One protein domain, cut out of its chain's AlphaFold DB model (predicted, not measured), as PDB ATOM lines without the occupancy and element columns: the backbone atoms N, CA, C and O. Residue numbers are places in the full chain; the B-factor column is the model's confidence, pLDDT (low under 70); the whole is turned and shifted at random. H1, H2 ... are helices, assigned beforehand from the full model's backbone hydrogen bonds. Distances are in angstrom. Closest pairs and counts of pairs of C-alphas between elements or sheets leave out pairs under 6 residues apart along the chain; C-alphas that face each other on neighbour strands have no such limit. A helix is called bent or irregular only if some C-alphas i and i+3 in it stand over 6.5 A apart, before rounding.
ATOM      1  N   SER A   3      47.440  18.143 -46.443       88.50
ATOM      2  CA  SER A   3      47.338  17.135 -45.375       88.50
ATOM      3  C   SER A   3      47.437  17.718 -43.959       88.50
ATOM      4  O   SER A   3      46.771  17.217 -43.059       88.50
ATOM      5  N   ASP A   4      48.206  18.795 -43.758       91.56
ATOM      6  CA  ASP A   4      48.312  19.459 -42.450       91.56
ATOM      7  C   ASP A   4      47.017  20.202 -42.105       91.56
ATOM      8  O   ASP A   4      46.578  20.167 -40.963       91.56
ATOM      9  N   GLN A   5      46.364  20.816 -43.099       92.62
ATOM     10  CA  GLN A   5      45.070  21.483 -42.911       92.62
ATOM     11  C   GLN A   5      43.953  20.474 -42.622       92.62
ATOM     12  O   GLN A   5      43.082  20.733 -41.795       92.62
ATOM     13  N   ILE A   6      43.984  19.307 -43.279       95.44
ATOM     14  CA  ILE A   6      43.059  18.208 -42.976       95.44
ATOM     15  C   ILE A   6      43.282  17.733 -41.536       95.44
ATOM     16  O   ILE A   6      42.315  17.577 -40.793       95.44
ATOM     17  N   ARG A   7      44.545  17.539 -41.134       95.94
ATOM     18  CA  ARG A   7      44.897  17.142 -39.769       95.94
ATOM     19  C   ARG A   7      44.412  18.158 -38.740       95.94
ATOM     20  O   ARG A   7      43.738  17.765 -37.802       95.94
ATOM     21  N   GLU A   8      44.688  19.444 -38.946       96.56
ATOM     22  CA  GLU A   8      44.247  20.519 -38.051       96.56
ATOM     23  C   GLU A   8      42.724  20.513 -37.860       96.56
ATOM     24  O   GLU A   8      42.238  20.687 -36.745       96.56
ATOM     25  N   TRP A   9      41.959  20.264 -38.927       97.25
ATOM     26  CA  TRP A   9      40.503  20.168 -38.834       97.25
ATOM     27  C   TRP A   9      40.051  18.921 -38.055       97.25
ATOM     28  O   TRP A   9      39.193  19.022 -37.175       97.25
ATOM     29  N   VAL A  10      40.644  17.758 -38.347       97.38
ATOM     30  CA  VAL A  10      40.329  16.460 -37.714       97.38
ATOM     31  C   VAL A  10      40.700  16.428 -36.229       97.38
ATOM     32  O   VAL A  10      39.946  15.900 -35.417       97.38
ATOM     33  N   GLU A  11      41.837  17.013 -35.871       96.44
ATOM     34  CA  GLU A  11      42.362  17.067 -34.501       96.44
ATOM     35  C   GLU A  11      41.878  18.313 -33.740       96.44
ATOM     36  O   GLU A  11      42.299  18.566 -32.610       96.44
ATOM     37  N   SER A  12      40.995  19.114 -34.342       98.12
ATOM     38  CA  SER A  12      40.464  20.308 -33.692       98.12
ATOM     39  C   SER A  12      39.654  19.946 -32.447       98.12
ATOM     40  O   SER A  12      38.824  19.033 -32.453       98.12
ATOM     41  N   SER A  13      39.812  20.743 -31.388       97.94
ATOM     42  CA  SER A  13      39.041  20.572 -30.151       97.94
ATOM     43  C   SER A  13      37.529  20.614 -30.392       97.94
ATOM     44  O   SER A  13      36.780  19.960 -29.675       97.94
ATOM     45  N   ALA A  14      37.083  21.355 -31.411       98.19
ATOM     46  CA  ALA A  14      35.684  21.432 -31.814       98.19
ATOM     47  C   ALA A  14      35.153  20.082 -32.321       98.19
ATOM     48  O   ALA A  14      34.102  19.634 -31.862       98.19
ATOM     49  N   LEU A  15      35.878  19.408 -33.226       98.38
ATOM     50  CA  LEU A  15      35.454  18.097 -33.718       98.38
ATOM     51  C   LEU A  15      35.533  17.045 -32.611       98.38
ATOM     52  O   LEU A  15      34.593  16.271 -32.448       98.38
ATOM     53  N   THR A  16      36.607  17.045 -31.818       97.94
ATOM     54  CA  THR A  16      36.765  16.105 -30.699       97.94
ATOM     55  C   THR A  16      35.645  16.254 -29.671       97.94
ATOM     56  O   THR A  16      35.072  15.250 -29.251       97.94
ATOM     57  N   ALA A  17      35.278  17.486 -29.298       98.06
ATOM     58  CA  ALA A  17      34.175  17.741 -28.371       98.06
ATOM     59  C   ALA A  17      32.833  17.249 -28.931       98.06
ATOM     60  O   ALA A  17      32.051  16.626 -28.210       98.06
ATOM     61  N   LEU A  18      32.588  17.472 -30.226       98.12
ATOM     62  CA  LEU A  18      31.381  16.999 -30.894       98.12
ATOM     63  C   LEU A  18      31.324  15.466 -30.947       98.12
ATOM     64  O   LEU A  18      30.290  14.879 -30.656       98.12
ATOM     65  N   VAL A  19      32.430  14.795 -31.271       98.50
ATOM     66  CA  VAL A  19      32.509  13.326 -31.282       98.50
ATOM     67  C   VAL A  19      32.270  12.753 -29.879       98.50
ATOM     68  O   VAL A  19      31.450  11.847 -29.723       98.50
ATOM     69  N   ALA A  20      32.896  13.334 -28.852       98.06
ATOM     70  CA  ALA A  20      32.733  12.915 -27.460       98.06
ATOM     71  C   ALA A  20      31.287  13.054 -26.959       98.06
ATOM     72  O   ALA A  20      30.759  12.134 -26.332       98.06
ATOM     73  N   ALA A  21      30.607  14.157 -27.287       97.44
ATOM     74  CA  ALA A  21      29.213  14.381 -26.890       97.44
ATOM     75  C   ALA A  21      28.231  13.355 -27.480       97.44
ATOM     76  O   ALA A  21      27.163  13.124 -26.918       97.44
ATOM     77  N   PHE A  22      28.607  12.706 -28.582       97.31
ATOM     78  CA  PHE A  22      27.832  11.647 -29.227       97.31
ATOM     79  C   PHE A  22      28.390  10.238 -28.935       97.31
ATOM     80  O   PHE A  22      28.003   9.271 -29.591       97.31
ATOM     81  N   GLY A  23      29.262  10.107 -27.928       97.62
ATOM     82  CA  GLY A  23      29.766   8.827 -27.418       97.62
ATOM     83  C   GLY A  23      30.934   8.226 -28.202       97.62
ATOM     84  O   GLY A  23      31.211   7.038 -28.049       97.62
ATOM     85  N   GLY A  24      31.590   9.011 -29.057       97.75
ATOM     86  CA  GLY A  24      32.795   8.604 -29.775       97.75
ATOM     87  C   GLY A  24      34.081   9.100 -29.119       97.75
ATOM     88  O   GLY A  24      34.071   9.947 -28.232       97.75
ATOM     89  N   GLU A  25      35.207   8.611 -29.624       97.50
ATOM     90  CA  GLU A  25      36.553   9.031 -29.245       97.50
ATOM     91  C   GLU A  25      37.436   8.929 -30.490       97.50
ATOM     92  O   GLU A  25      37.590   7.847 -31.058       97.50
ATOM     93  N   VAL A  26      37.961  10.063 -30.962       96.00
ATOM     94  CA  VAL A  26      38.834  10.076 -32.145       96.00
ATOM     95  C   VAL A  26      40.148   9.387 -31.770       96.00
ATOM     96  O   VAL A  26      40.795   9.840 -30.827       96.00
ATOM     97  N   PRO A  27      40.556   8.314 -32.469       95.50
ATOM     98  CA  PRO A  27      41.767   7.592 -32.111       95.50
ATOM     99  C   PRO A  27      43.021   8.430 -32.384       95.50
ATOM    100  O   PRO A  27      43.078   9.222 -33.330       95.50
ATOM    101  N   ASP A  28      44.071   8.191 -31.605       93.62
ATOM    102  CA  ASP A  28      45.416   8.625 -31.972       93.62
ATOM    103  C   ASP A  28      45.915   7.838 -33.193       93.62
ATOM    104  O   ASP A  28      45.587   6.662 -33.372       93.62
ATOM    105  N   GLY A  29      46.773   8.459 -34.007       94.19
ATOM    106  CA  GLY A  29      47.525   7.751 -35.043       94.19
ATOM    107  C   GLY A  29      47.477   8.389 -36.436       94.19
ATOM    108  O   GLY A  29      47.409   9.615 -36.573       94.19
ATOM    109  N   PRO A  30      47.609   7.573 -37.498       95.50
ATOM    110  CA  PRO A  30      47.596   8.055 -38.873       95.50
ATOM    111  C   PRO A  30      46.287   8.770 -39.232       95.50
ATOM    112  O   PRO A  30      45.195   8.311 -38.907       95.50
ATOM    113  N   LEU A  31      46.396   9.860 -39.997       95.94
ATOM    114  CA  LEU A  31      45.246  10.678 -40.405       95.94
ATOM    115  C   LEU A  31      44.196   9.878 -41.200       95.94
ATOM    116  O   LEU A  31      43.002  10.138 -41.092       95.94
ATOM    117  N   ALA A  32      44.640   8.898 -41.992       95.69
ATOM    118  CA  ALA A  32      43.745   8.013 -42.733       95.69
ATOM    119  C   ALA A  32      42.865   7.168 -41.795       95.69
ATOM    120  O   ALA A  32      41.668   7.045 -42.035       95.69
ATOM    121  N   ASP A  33      43.433   6.656 -40.700       96.94
ATOM    122  CA  ASP A  33      42.705   5.839 -39.724       96.94
ATOM    123  C   ASP A  33      41.715   6.696 -38.924       96.94
ATOM    124  O   ASP A  33      40.575   6.287 -38.698       96.94
ATOM    125  N   GLN A  34      42.109   7.926 -38.572       98.06
ATOM    126  CA  GLN A  34      41.225   8.907 -37.937       98.06
ATOM    127  C   GLN A  34      40.022   9.253 -38.821       98.06
ATOM    128  O   GLN A  34      38.883   9.242 -38.353       98.06
ATOM    129  N   LEU A  35      40.249   9.526 -40.109       97.94
ATOM    130  CA  LEU A  35      39.171   9.824 -41.056       97.94
ATOM    131  C   LEU A  35      38.272   8.611 -41.307       97.94
ATOM    132  O   LEU A  35      37.053   8.772 -41.346       97.94
ATOM    133  N   ALA A  36      38.837   7.406 -41.411       97.75
ATOM    134  CA  ALA A  36      38.059   6.176 -41.532       97.75
ATOM    135  C   ALA A  36      37.170   5.939 -40.299       97.75
ATOM    136  O   ALA A  36      35.990   5.607 -40.443       97.75
ATOM    137  N   TYR A  37      37.699   6.174 -39.092       98.38
ATOM    138  CA  TYR A  37      36.915   6.139 -37.858       98.38
ATOM    139  C   TYR A  37      35.779   7.169 -37.885       98.38
ATOM    140  O   TYR A  37      34.622   6.811 -37.673       98.38
ATOM    141  N   LEU A  38      36.088   8.434 -38.183       98.50
ATOM    142  CA  LEU A  38      35.113   9.528 -38.217       98.50
ATOM    143  C   LEU A  38      34.007   9.293 -39.255       98.50
ATOM    144  O   LEU A  38      32.842   9.615 -39.011       98.50
ATOM    145  N   GLU A  39      34.339   8.719 -40.409       97.38
ATOM    146  CA  GLU A  39      33.367   8.366 -41.443       97.38
ATOM    147  C   GLU A  39      32.357   7.326 -40.932       97.38
ATOM    148  O   GLU A  39      31.142   7.505 -41.090       97.38
ATOM    149  N   GLY A  40      32.852   6.278 -40.266       97.38
ATOM    150  CA  GLY A  40      32.018   5.255 -39.636       97.38
ATOM    151  C   GLY A  40      31.193   5.809 -38.473       97.38
ATOM    152  O   GLY A  40      29.976   5.629 -38.435       97.38
ATOM    153  N   PHE A  41      31.837   6.533 -37.556       98.19
ATOM    154  CA  PHE A  41      31.205   7.125 -36.376       98.19
ATOM    155  C   PHE A  41      30.092   8.107 -36.747       98.19
ATOM    156  O   PHE A  41      28.993   8.037 -36.199       98.19
ATOM    157  N   SER A  42      30.339   8.986 -37.722       97.31
ATOM    158  CA  SER A  42      29.390  10.037 -38.107       97.31
ATOM    159  C   SER A  42      28.063   9.505 -38.659       97.31
ATOM    160  O   SER A  42      27.168  10.298 -38.926       97.31
ATOM    161  N   ALA A  43      27.876   8.186 -38.804       95.75
ATOM    162  CA  ALA A  43      26.576   7.588 -39.104       95.75
ATOM    163  C   ALA A  43      25.507   7.958 -38.058       95.75
ATOM    164  O   ALA A  43      24.329   8.045 -38.394       95.75
ATOM    165  N   VAL A  44      25.911   8.265 -36.818       95.31
ATOM    166  CA  VAL A  44      25.019   8.796 -35.767       95.31
ATOM    167  C   VAL A  44      24.405  10.162 -36.116       95.31
ATOM    168  O   VAL A  44      23.405  10.554 -35.522       95.31
ATOM    169  N   TRP A  45      24.973  10.863 -37.100       95.50
ATOM    170  CA  TRP A  45      24.519  12.155 -37.621       95.50
ATOM    171  C   TRP A  45      23.820  12.049 -38.984       95.50
ATOM    172  O   TRP A  45      23.529  13.068 -39.611       95.50
ATOM    173  N   ASP A  46      23.581  10.833 -39.485       93.19
ATOM    174  CA  ASP A  46      22.943  10.618 -40.784       93.19
ATOM    175  C   ASP A  46      21.424  10.811 -40.691       93.19
ATOM    176  O   ASP A  46      20.662   9.893 -40.389       93.19
ATOM    177  N   SER A  47      20.980  12.035 -40.964       88.44
ATOM    178  CA  SER A  47      19.564  12.410 -41.007       88.44
ATOM    179  C   SER A  47      18.913  12.140 -42.365       88.44
ATOM    180  O   SER A  47      17.698  12.306 -42.510       88.44
ATOM    181  N   ARG A  48      19.699  11.737 -43.374       85.56
ATOM    182  CA  ARG A  48      19.228  11.477 -44.742       85.56
ATOM    183  C   ARG A  48      18.926  10.013 -44.998       85.56
ATOM    184  O   ARG A  48      18.058   9.737 -45.821       85.56
ATOM    185  N   ALA A  49      19.661   9.094 -44.370       83.31
ATOM    186  CA  ALA A  49      19.563   7.650 -44.598       83.31
ATOM    187  C   ALA A  49      19.588   7.273 -46.099       83.31
ATOM    188  O   ALA A  49      18.817   6.437 -46.569       83.31
ATOM    189  N   GLY A  50      20.442   7.948 -46.878       77.31
ATOM    190  CA  GLY A  50      20.552   7.778 -48.337       77.31
ATOM    191  C   GLY A  50      19.539   8.567 -49.184       77.31
ATOM    192  O   GLY A  50      19.609   8.525 -50.412       77.31
ATOM    193  N   GLY A  51      18.621   9.309 -48.560       79.06
ATOM    194  CA  GLY A  51      17.646  10.172 -49.226       79.06
ATOM    195  C   GLY A  51      18.186  11.539 -49.672       79.06
ATOM    196  O   GLY A  51      19.322  11.933 -49.406       79.06
ATOM    197  N   GLU A  52      17.331  12.296 -50.364       76.31
ATOM    198  CA  GLU A  52      17.604  13.687 -50.743       76.31
ATOM    199  C   GLU A  52      17.593  14.624 -49.529       76.31
ATOM    200  O   GLU A  52      16.949  14.345 -48.521       76.31
ATOM    201  N   ARG A  53      18.232  15.796 -49.653       78.69
ATOM    202  CA  ARG A  53      18.276  16.805 -48.574       78.69
ATOM    203  C   ARG A  53      16.888  17.214 -48.070       78.69
ATOM    204  O   ARG A  53      16.710  17.391 -46.876       78.69
ATOM    205  N   LEU A  54      15.910  17.317 -48.973       74.81
ATOM    206  CA  LEU A  54      14.518  17.661 -48.646       74.81
ATOM    207  C   LEU A  54      13.809  16.576 -47.816       74.81
ATOM    208  O   LEU A  54      12.825  16.854 -47.138       74.81
ATOM    209  N   ASN A  55      14.323  15.347 -47.852       76.12
ATOM    210  CA  ASN A  55      13.765  14.215 -47.122       76.12
ATOM    211  C   ASN A  55      14.409  14.041 -45.743       76.12
ATOM    212  O   ASN A  55      14.002  13.140 -45.013       76.12
ATOM    213  N   ALA A  56      15.398  14.872 -45.391       83.31
ATOM    214  CA  ALA A  56      16.078  14.771 -44.113       83.31
ATOM    215  C   ALA A  56      15.079  14.898 -42.952       83.31
ATOM    216  O   ALA A  56      14.084  15.633 -43.019       83.31
ATOM    217  N   ARG A  57      15.330  14.127 -41.897       83.06
ATOM    218  CA  ARG A  57      14.571  14.172 -40.649       83.06
ATOM    219  C   ARG A  57      15.549  14.434 -39.524       83.06
ATOM    220  O   ARG A  57      16.381  13.585 -39.214       83.06
ATOM    221  N   TYR A  58      15.466  15.631 -38.963       86.25
ATOM    222  CA  TYR A  58      16.328  16.044 -37.872       86.25
ATOM    223  C   TYR A  58      15.708  15.655 -36.535       86.25
ATOM    224  O   TYR A  58      14.489  15.533 -36.407       86.25
ATOM    225  N   ARG A  59      16.580  15.369 -35.571       85.12
ATOM    226  CA  ARG A  59      16.206  15.035 -34.203       85.12
ATOM    227  C   ARG A  59      16.320  16.302 -33.367       85.12
ATOM    228  O   ARG A  59      17.313  17.007 -33.503       85.12
ATOM    229  N   ASP A  60      15.365  16.501 -32.469       86.50
ATOM    230  CA  ASP A  60      15.473  17.518 -31.428       86.50
ATOM    231  C   ASP A  60      16.488  17.064 -30.370       86.50
ATOM    232  O   ASP A  60      16.399  15.943 -29.848       86.50
ATOM    233  N   TYR A  61      17.454  17.920 -30.050       89.62
ATOM    234  CA  TYR A  61      18.397  17.685 -28.962       89.62
ATOM    235  C   TYR A  61      18.043  18.545 -27.745       89.62
ATOM    236  O   TYR A  61      17.199  19.435 -27.809       89.62
ATOM    237  N   ALA A  62      18.651  18.233 -26.601       91.94
ATOM    238  CA  ALA A  62      18.576  19.107 -25.437       91.94
ATOM    239  C   ALA A  62      19.365  20.406 -25.697       91.94
ATOM    240  O   ALA A  62      20.339  20.393 -26.450       91.94
ATOM    241  N   ASP A  63      18.961  21.509 -25.058       92.44
ATOM    242  CA  ASP A  63      19.510  22.854 -25.302       92.44
ATOM    243  C   ASP A  63      21.042  22.938 -25.158       92.44
ATOM    244  O   ASP A  63      21.703  23.699 -25.865       92.44
ATOM    245  N   ASP A  64      21.622  22.164 -24.241       93.69
ATOM    246  CA  ASP A  64      23.066  22.086 -24.022       93.69
ATOM    247  C   ASP A  64      23.795  21.418 -25.197       93.69
ATOM    248  O   ASP A  64      24.838  21.903 -25.642       93.69
ATOM    249  N   ILE A  65      23.216  20.347 -25.745       95.75
ATOM    250  CA  ILE A  65      23.722  19.667 -26.939       95.75
ATOM    251  C   ILE A  65      23.554  20.549 -28.177       95.75
ATOM    252  O   ILE A  65      24.487  20.653 -28.971       95.75
ATOM    253  N   ASP A  66      22.421  21.231 -28.326       95.19
ATOM    254  CA  ASP A  66      22.216  22.190 -29.416       95.19
ATOM    255  C   ASP A  66      23.243  23.325 -29.367       95.19
ATOM    256  O   ASP A  66      23.876  23.638 -30.379       95.19
ATOM    257  N   GLY A  67      23.475  23.904 -28.184       95.75
ATOM    258  CA  GLY A  67      24.506  24.920 -27.977       95.75
ATOM    259  C   GLY A  67      25.895  24.434 -28.397       95.75
ATOM    260  O   GLY A  67      26.584  25.125 -29.155       95.75
ATOM    261  N   LEU A  68      26.265  23.216 -27.989       97.62
ATOM    262  CA  LEU A  68      27.522  22.585 -28.386       97.62
ATOM    263  C   LEU A  68      27.617  22.385 -29.904       97.62
ATOM    264  O   LEU A  68      28.655  22.691 -30.489       97.62
ATOM    265  N   ILE A  69      26.558  21.893 -30.558       97.38
ATOM    266  CA  ILE A  69      26.537  21.702 -32.015       97.38
ATOM    267  C   ILE A  69      26.781  23.039 -32.714       97.38
ATOM    268  O   ILE A  69      27.625  23.122 -33.608       97.38
ATOM    269  N   LEU A  70      26.068  24.094 -32.315       95.06
ATOM    270  CA  LEU A  70      26.192  25.412 -32.934       95.06
ATOM    271  C   LEU A  70      27.600  26.000 -32.770       95.06
ATOM    272  O   LEU A  70      28.146  26.546 -33.730       95.06
ATOM    273  N   GLU A  71      28.188  25.888 -31.579       96.50
ATOM    274  CA  GLU A  71      29.538  26.385 -31.301       96.50
ATOM    275  C   GLU A  71      30.601  25.584 -32.064       96.50
ATOM    276  O   GLU A  71      31.401  26.162 -32.807       96.50
ATOM    277  N   ALA A  72      30.572  24.254 -31.942       98.00
ATOM    278  CA  ALA A  72      31.547  23.374 -32.574       98.00
ATOM    279  C   ALA A  72      31.502  23.500 -34.100       98.00
ATOM    280  O   ALA A  72      32.533  23.691 -34.739       98.00
ATOM    281  N   THR A  73      30.316  23.468 -34.709       96.62
ATOM    282  CA  THR A  73      30.192  23.573 -36.173       96.62
ATOM    283  C   THR A  73      30.562  24.965 -36.691       96.62
ATOM    284  O   THR A  73      31.164  25.080 -37.760       96.62
ATOM    285  N   GLY A  74      30.310  26.020 -35.907       95.75
ATOM    286  CA  GLY A  74      30.838  27.356 -36.175       95.75
ATOM    287  C   GLY A  74      32.369  27.373 -36.225       95.75
ATOM    288  O   GLY A  74      32.943  27.856 -37.203       95.75
ATOM    289  N   ALA A  75      33.032  26.780 -35.227       96.81
ATOM    290  CA  ALA A  75      34.491  26.659 -35.180       96.81
ATOM    291  C   ALA A  75      35.060  25.784 -36.317       96.81
ATOM    292  O   ALA A  75      36.124  26.084 -36.854       96.81
ATOM    293  N   LEU A  76      34.318  24.759 -36.752       97.12
ATOM    294  CA  LEU A  76      34.663  23.909 -37.901       97.12
ATOM    295  C   LEU A  76      34.442  24.588 -39.264       97.12
ATOM    296  O   LEU A  76      34.749  23.997 -40.303       97.12
ATOM    297  N   GLY A  77      33.940  25.827 -39.284       95.75
ATOM    298  CA  GLY A  77      33.788  26.636 -40.493       95.75
ATOM    299  C   GLY A  77      32.462  26.462 -41.231       95.75
ATOM    300  O   GLY A  77      32.360  26.912 -42.372       95.75
ATOM    301  N   LEU A  78      31.446  25.859 -40.601       95.44
ATOM    302  CA  LEU A  78      30.067  25.829 -41.115       95.44
ATOM    303  C   LEU A  78      29.337  27.174 -40.897       95.44
ATOM    304  O   LEU A  78      28.178  27.332 -41.269       95.44
ATOM    305  N   ALA A  79      30.019  28.154 -40.302       92.44
ATOM    306  CA  ALA A  79      29.614  29.550 -40.208       92.44
ATOM    307  C   ALA A  79      30.853  30.460 -40.296       92.44
ATOM    308  O   ALA A  79      31.992  29.992 -40.258       92.44
ATOM    309  N   GLY A  80      30.655  31.777 -40.429       89.81
ATOM    310  CA  GLY A  80      31.757  32.749 -40.333       89.81
ATOM    311  C   GLY A  80      32.684  32.832 -41.556       89.81
ATOM    312  O   GLY A  80      33.728  33.479 -41.495       89.81
ATOM    313  N   GLU A 277      20.910  19.473 -39.244       93.44
ATOM    314  CA  GLU A 277      21.448  19.813 -40.567       93.44
ATOM    315  C   GLU A 277      22.957  20.088 -40.486       93.44
ATOM    316  O   GLU A 277      23.721  19.583 -41.305       93.44
ATOM    317  N   LEU A 278      23.407  20.826 -39.468       95.38
ATOM    318  CA  LEU A 278      24.828  21.123 -39.257       95.38
ATOM    319  C   LEU A 278      25.648  19.852 -38.986       95.38
ATOM    320  O   LEU A 278      26.738  19.688 -39.540       95.38
ATOM    321  N   LEU A 279      25.108  18.911 -38.210       96.88
ATOM    322  CA  LEU A 279      25.711  17.589 -38.003       96.88
ATOM    323  C   LEU A 279      25.817  16.794 -39.315       96.88
ATOM    324  O   LEU A 279      26.870  16.239 -39.641       96.88
ATOM    325  N   GLN A 280      24.751  16.793 -40.117       95.88
ATOM    326  CA  GLN A 280      24.726  16.131 -41.422       95.88
ATOM    327  C   GLN A 280      25.737  16.736 -42.415       95.88
ATOM    328  O   GLN A 280      26.299  16.016 -43.252       95.88
ATOM    329  N   GLU A 281      25.981  18.045 -42.357       95.69
ATOM    330  CA  GLU A 281      27.000  18.693 -43.190       95.69
ATOM    331  C   GLU A 281      28.418  18.542 -42.630       95.69
ATOM    332  O   GLU A 281      29.361  18.413 -43.410       95.69
ATOM    333  N   THR A 282      28.572  18.406 -41.312       97.81
ATOM    334  CA  THR A 282      29.841  17.991 -40.690       97.81
ATOM    335  C   THR A 282      30.233  16.592 -41.163       97.81
ATOM    336  O   THR A 282      31.364  16.377 -41.600       97.81
ATOM    337  N   ARG A 283      29.271  15.658 -41.207       97.50
ATOM    338  CA  ARG A 283      29.444  14.349 -41.856       97.50
ATOM    339  C   ARG A 283      29.888  14.517 -43.310       97.50
ATOM    340  O   ARG A 283      30.885  13.930 -43.712       97.50
ATOM    341  N   SER A 284      29.210  15.354 -44.094       96.44
ATOM    342  CA  SER A 284      29.581  15.586 -45.503       96.44
ATOM    343  C   SER A 284      31.017  16.116 -45.661       96.44
ATOM    344  O   SER A 284      31.716  15.718 -46.599       96.44
ATOM    345  N   ALA A 285      31.490  16.954 -44.732       97.81
ATOM    346  CA  ALA A 285      32.869  17.437 -44.701       97.81
ATOM    347  C   ALA A 285      33.870  16.305 -44.422       97.81
ATOM    348  O   ALA A 285      34.829  16.171 -45.179       97.81
ATOM    349  N   ILE A 286      33.603  15.437 -43.438       98.19
ATOM    350  CA  ILE A 286      34.437  14.257 -43.126       98.19
ATOM    351  C   ILE A 286      34.619  13.368 -44.363       98.19
ATOM    352  O   ILE A 286      35.750  13.076 -44.750       98.19
ATOM    353  N   TYR A 287      33.521  13.003 -45.039       96.75
ATOM    354  CA  TYR A 287      33.586  12.200 -46.270       96.75
ATOM    355  C   TYR A 287      34.429  12.873 -47.353       96.75
ATOM    356  O   TYR A 287      35.175  12.213 -48.076       96.75
ATOM    357  N   SER A 288      34.290  14.189 -47.500       96.50
ATOM    358  CA  SER A 288      35.007  14.934 -48.534       96.50
ATOM    359  C   SER A 288      36.502  15.004 -48.217       96.50
ATOM    360  O   SER A 288      37.320  14.789 -49.109       96.50
ATOM    361  N   LEU A 289      36.873  15.218 -46.949       97.38
ATOM    362  CA  LEU A 289      38.266  15.228 -46.488       97.38
ATOM    363  C   LEU A 289      38.931  13.865 -46.676       97.38
ATOM    364  O   LEU A 289      40.059  13.798 -47.164       97.38
ATOM    365  N   HIS A 290      38.218  12.782 -46.365       96.12
ATOM    366  CA  HIS A 290      38.722  11.427 -46.571       96.12
ATOM    367  C   HIS A 290      39.002  11.144 -48.053       96.12
ATOM    368  O   HIS A 290      40.087  10.673 -48.403       96.12
ATOM    369  N   ARG A 291      38.083  11.531 -48.950       94.19
ATOM    370  CA  ARG A 291      38.315  11.442 -50.401       94.19
ATOM    371  C   ARG A 291      39.509  12.287 -50.851       94.19
ATOM    372  O   ARG A 291      40.326  11.800 -51.632       94.19
ATOM    373  N   LEU A 292      39.622  13.528 -50.372       94.69
ATOM    374  CA  LEU A 292      40.724  14.422 -50.733       94.69
ATOM    375  C   LEU A 292      42.079  13.838 -50.317       94.69
ATOM    376  O   LEU A 292      43.006  13.853 -51.123       94.69
ATOM    377  N   LEU A 293      42.187  13.280 -49.108       94.50
ATOM    378  CA  LEU A 293      43.423  12.654 -48.635       94.50
ATOM    379  C   LEU A 293      43.882  11.532 -49.580       94.50
ATOM    380  O   LEU A 293      45.055  11.483 -49.954       94.50
ATOM    381  N   GLY A 294      42.953  10.679 -50.024       91.44
ATOM    382  CA  GLY A 294      43.240   9.642 -51.018       91.44
ATOM    383  C   GLY A 294      43.747  10.221 -52.344       91.44
ATOM    384  O   GLY A 294      44.755   9.760 -52.876       91.44
ATOM    385  N   ARG A 295      43.103  11.286 -52.842       89.88
ATOM    386  CA  ARG A 295      43.466  11.938 -54.115       89.88
ATOM    387  C   ARG A 295      44.829  12.628 -54.069       89.88
ATOM    388  O   ARG A 295      45.559  12.571 -55.055       89.88
ATOM    389  N   VAL A 296      45.185  13.250 -52.947       88.38
ATOM    390  CA  VAL A 296      46.518  13.847 -52.754       88.38
ATOM    391  C   VAL A 296      47.591  12.758 -52.757       88.38
ATOM    392  O   VAL A 296      48.568  12.880 -53.492       88.38
ATOM    393  N   ALA A 297      47.373  11.658 -52.030       87.25
ATOM    394  CA  ALA A 297      48.316  10.542 -52.000       87.25
ATOM    395  C   ALA A 297      48.515   9.896 -53.388       87.25
ATOM    396  O   ALA A 297      49.628   9.505 -53.739       87.25
ATOM    397  N   ASP A 298      47.453   9.795 -54.195       87.00
ATOM    398  CA  ASP A 298      47.544   9.332 -55.585       87.00
ATOM    399  C   ASP A 298      48.366  10.287 -56.459       87.00
ATOM    400  O   ASP A 298      49.249   9.843 -57.197       87.00
ATOM    401  N   ALA A 299      48.110  11.595 -56.363       83.00
ATOM    402  CA  ALA A 299      48.821  12.605 -57.142       83.00
ATOM    403  C   ALA A 299      50.324  12.637 -56.812       83.00
ATOM    404  O   ALA A 299      51.153  12.718 -57.720       83.00
ATOM    405  N   GLU A 300      50.683  12.510 -55.531       82.69
ATOM    406  CA  GLU A 300      52.076  12.425 -55.079       82.69
ATOM    407  C   GLU A 300      52.775  11.183 -55.647       82.69
ATOM    408  O   GLU A 300      53.862  11.300 -56.219       82.69
ATOM    409  N   ARG A 301      52.124  10.010 -55.591       84.94
ATOM    410  CA  ARG A 301      52.649   8.766 -56.184       84.94
ATOM    411  C   ARG A 301      52.897   8.890 -57.685       84.94
ATOM    412  O   ARG A 301      53.936   8.442 -58.160       84.94
ATOM    413  N   MET A 302      51.971   9.502 -58.422       77.88
ATOM    414  CA  MET A 302      52.129   9.716 -59.864       77.88
ATOM    415  C   MET A 302      53.282  10.678 -60.173       77.88
ATOM    416  O   MET A 302      54.070  10.403 -61.069       77.88
ATOM    417  N   SER A 303      53.431  11.757 -59.397       74.00
ATOM    418  CA  SER A 303      54.528  12.717 -59.579       74.00
ATOM    419  C   SER A 303      55.910  12.157 -59.220       74.00
ATOM    420  O   SER A 303      56.904  12.550 -59.822       74.00
ATOM    421  N   GLY A 304      55.982  11.220 -58.268       63.41
ATOM    422  CA  GLY A 304      57.224  10.549 -57.877       63.41
ATOM    423  C   GLY A 304      57.640   9.400 -58.801       63.41
ATOM    424  O   GLY A 304      58.791   8.982 -58.755       63.41
ATOM    425  N   ALA A 305      56.729   8.894 -59.639       58.00
ATOM    426  CA  ALA A 305      57.013   7.859 -60.634       58.00
ATOM    427  C   ALA A 305      57.556   8.421 -61.966       58.00
ATOM    428  O   ALA A 305      58.002   7.649 -62.812       58.00
ATOM    429  N   GLU A 306      57.520   9.744 -62.157       46.53
ATOM    430  CA  GLU A 306      58.059  10.446 -63.335       46.53
ATOM    431  C   GLU A 306      59.510  10.950 -63.143       46.53
ATOM    432  O   GLU A 306      59.991  11.740 -63.959       46.53
TER     433      GLU A 306
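This is residues 3 to 80 and 277 to 306 of the 307 residues of an uncharacterized protein of Micromonospora saelicesensis (UniProt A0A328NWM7). One long helix, H5, has H3 and H4 packed on it, while H2 packs on H4 and short H1 just reaches H3 and H5. Residues 298 to 306, of which 298 to 304 belong to H5, stick out. The printed part has 108 residues, all helix in class, H1 to H5 in chain order; it is only just compact, close to loose (radius of gyration of the C-alphas 15.2 A), spanning 55 by 30 by 27 A.

Find C-alpha 3 at (47.338, 17.135, -45.375), where H1, residues 3 to 10, begins. H2 is 13 to 21, H3 31 to 45 (21.0 A), H4 63 to 78 (19.2 A, irregular: C-alphas 75 and 78 are 7.4 A apart). H5, 277 to 304, runs 40.8 A to (57.224, 10.549, -57.877).

H5, the hub, touches H3 (closest C-alphas Trp 45 and Gln 280, 5.5 A) at a shallow tilt of 23 degrees, opposite ways. With residues 278 to 282 alone it touches H4 (Thr 73 and Leu 278, 6.7 A). H2 touches H4 (Ala 14 and Ala 72, 4.6 A). Every O i to N i+4 pair is within hydrogen-bond range in H1, H2 and H5; H3 has 8 of 11, H4 11 of 12.

Look across the cut: C-alphas 80 and 277 are 16.5 A apart. The link from H3 to H4 is long; pLDDT is under 70 at residues 304 to 306.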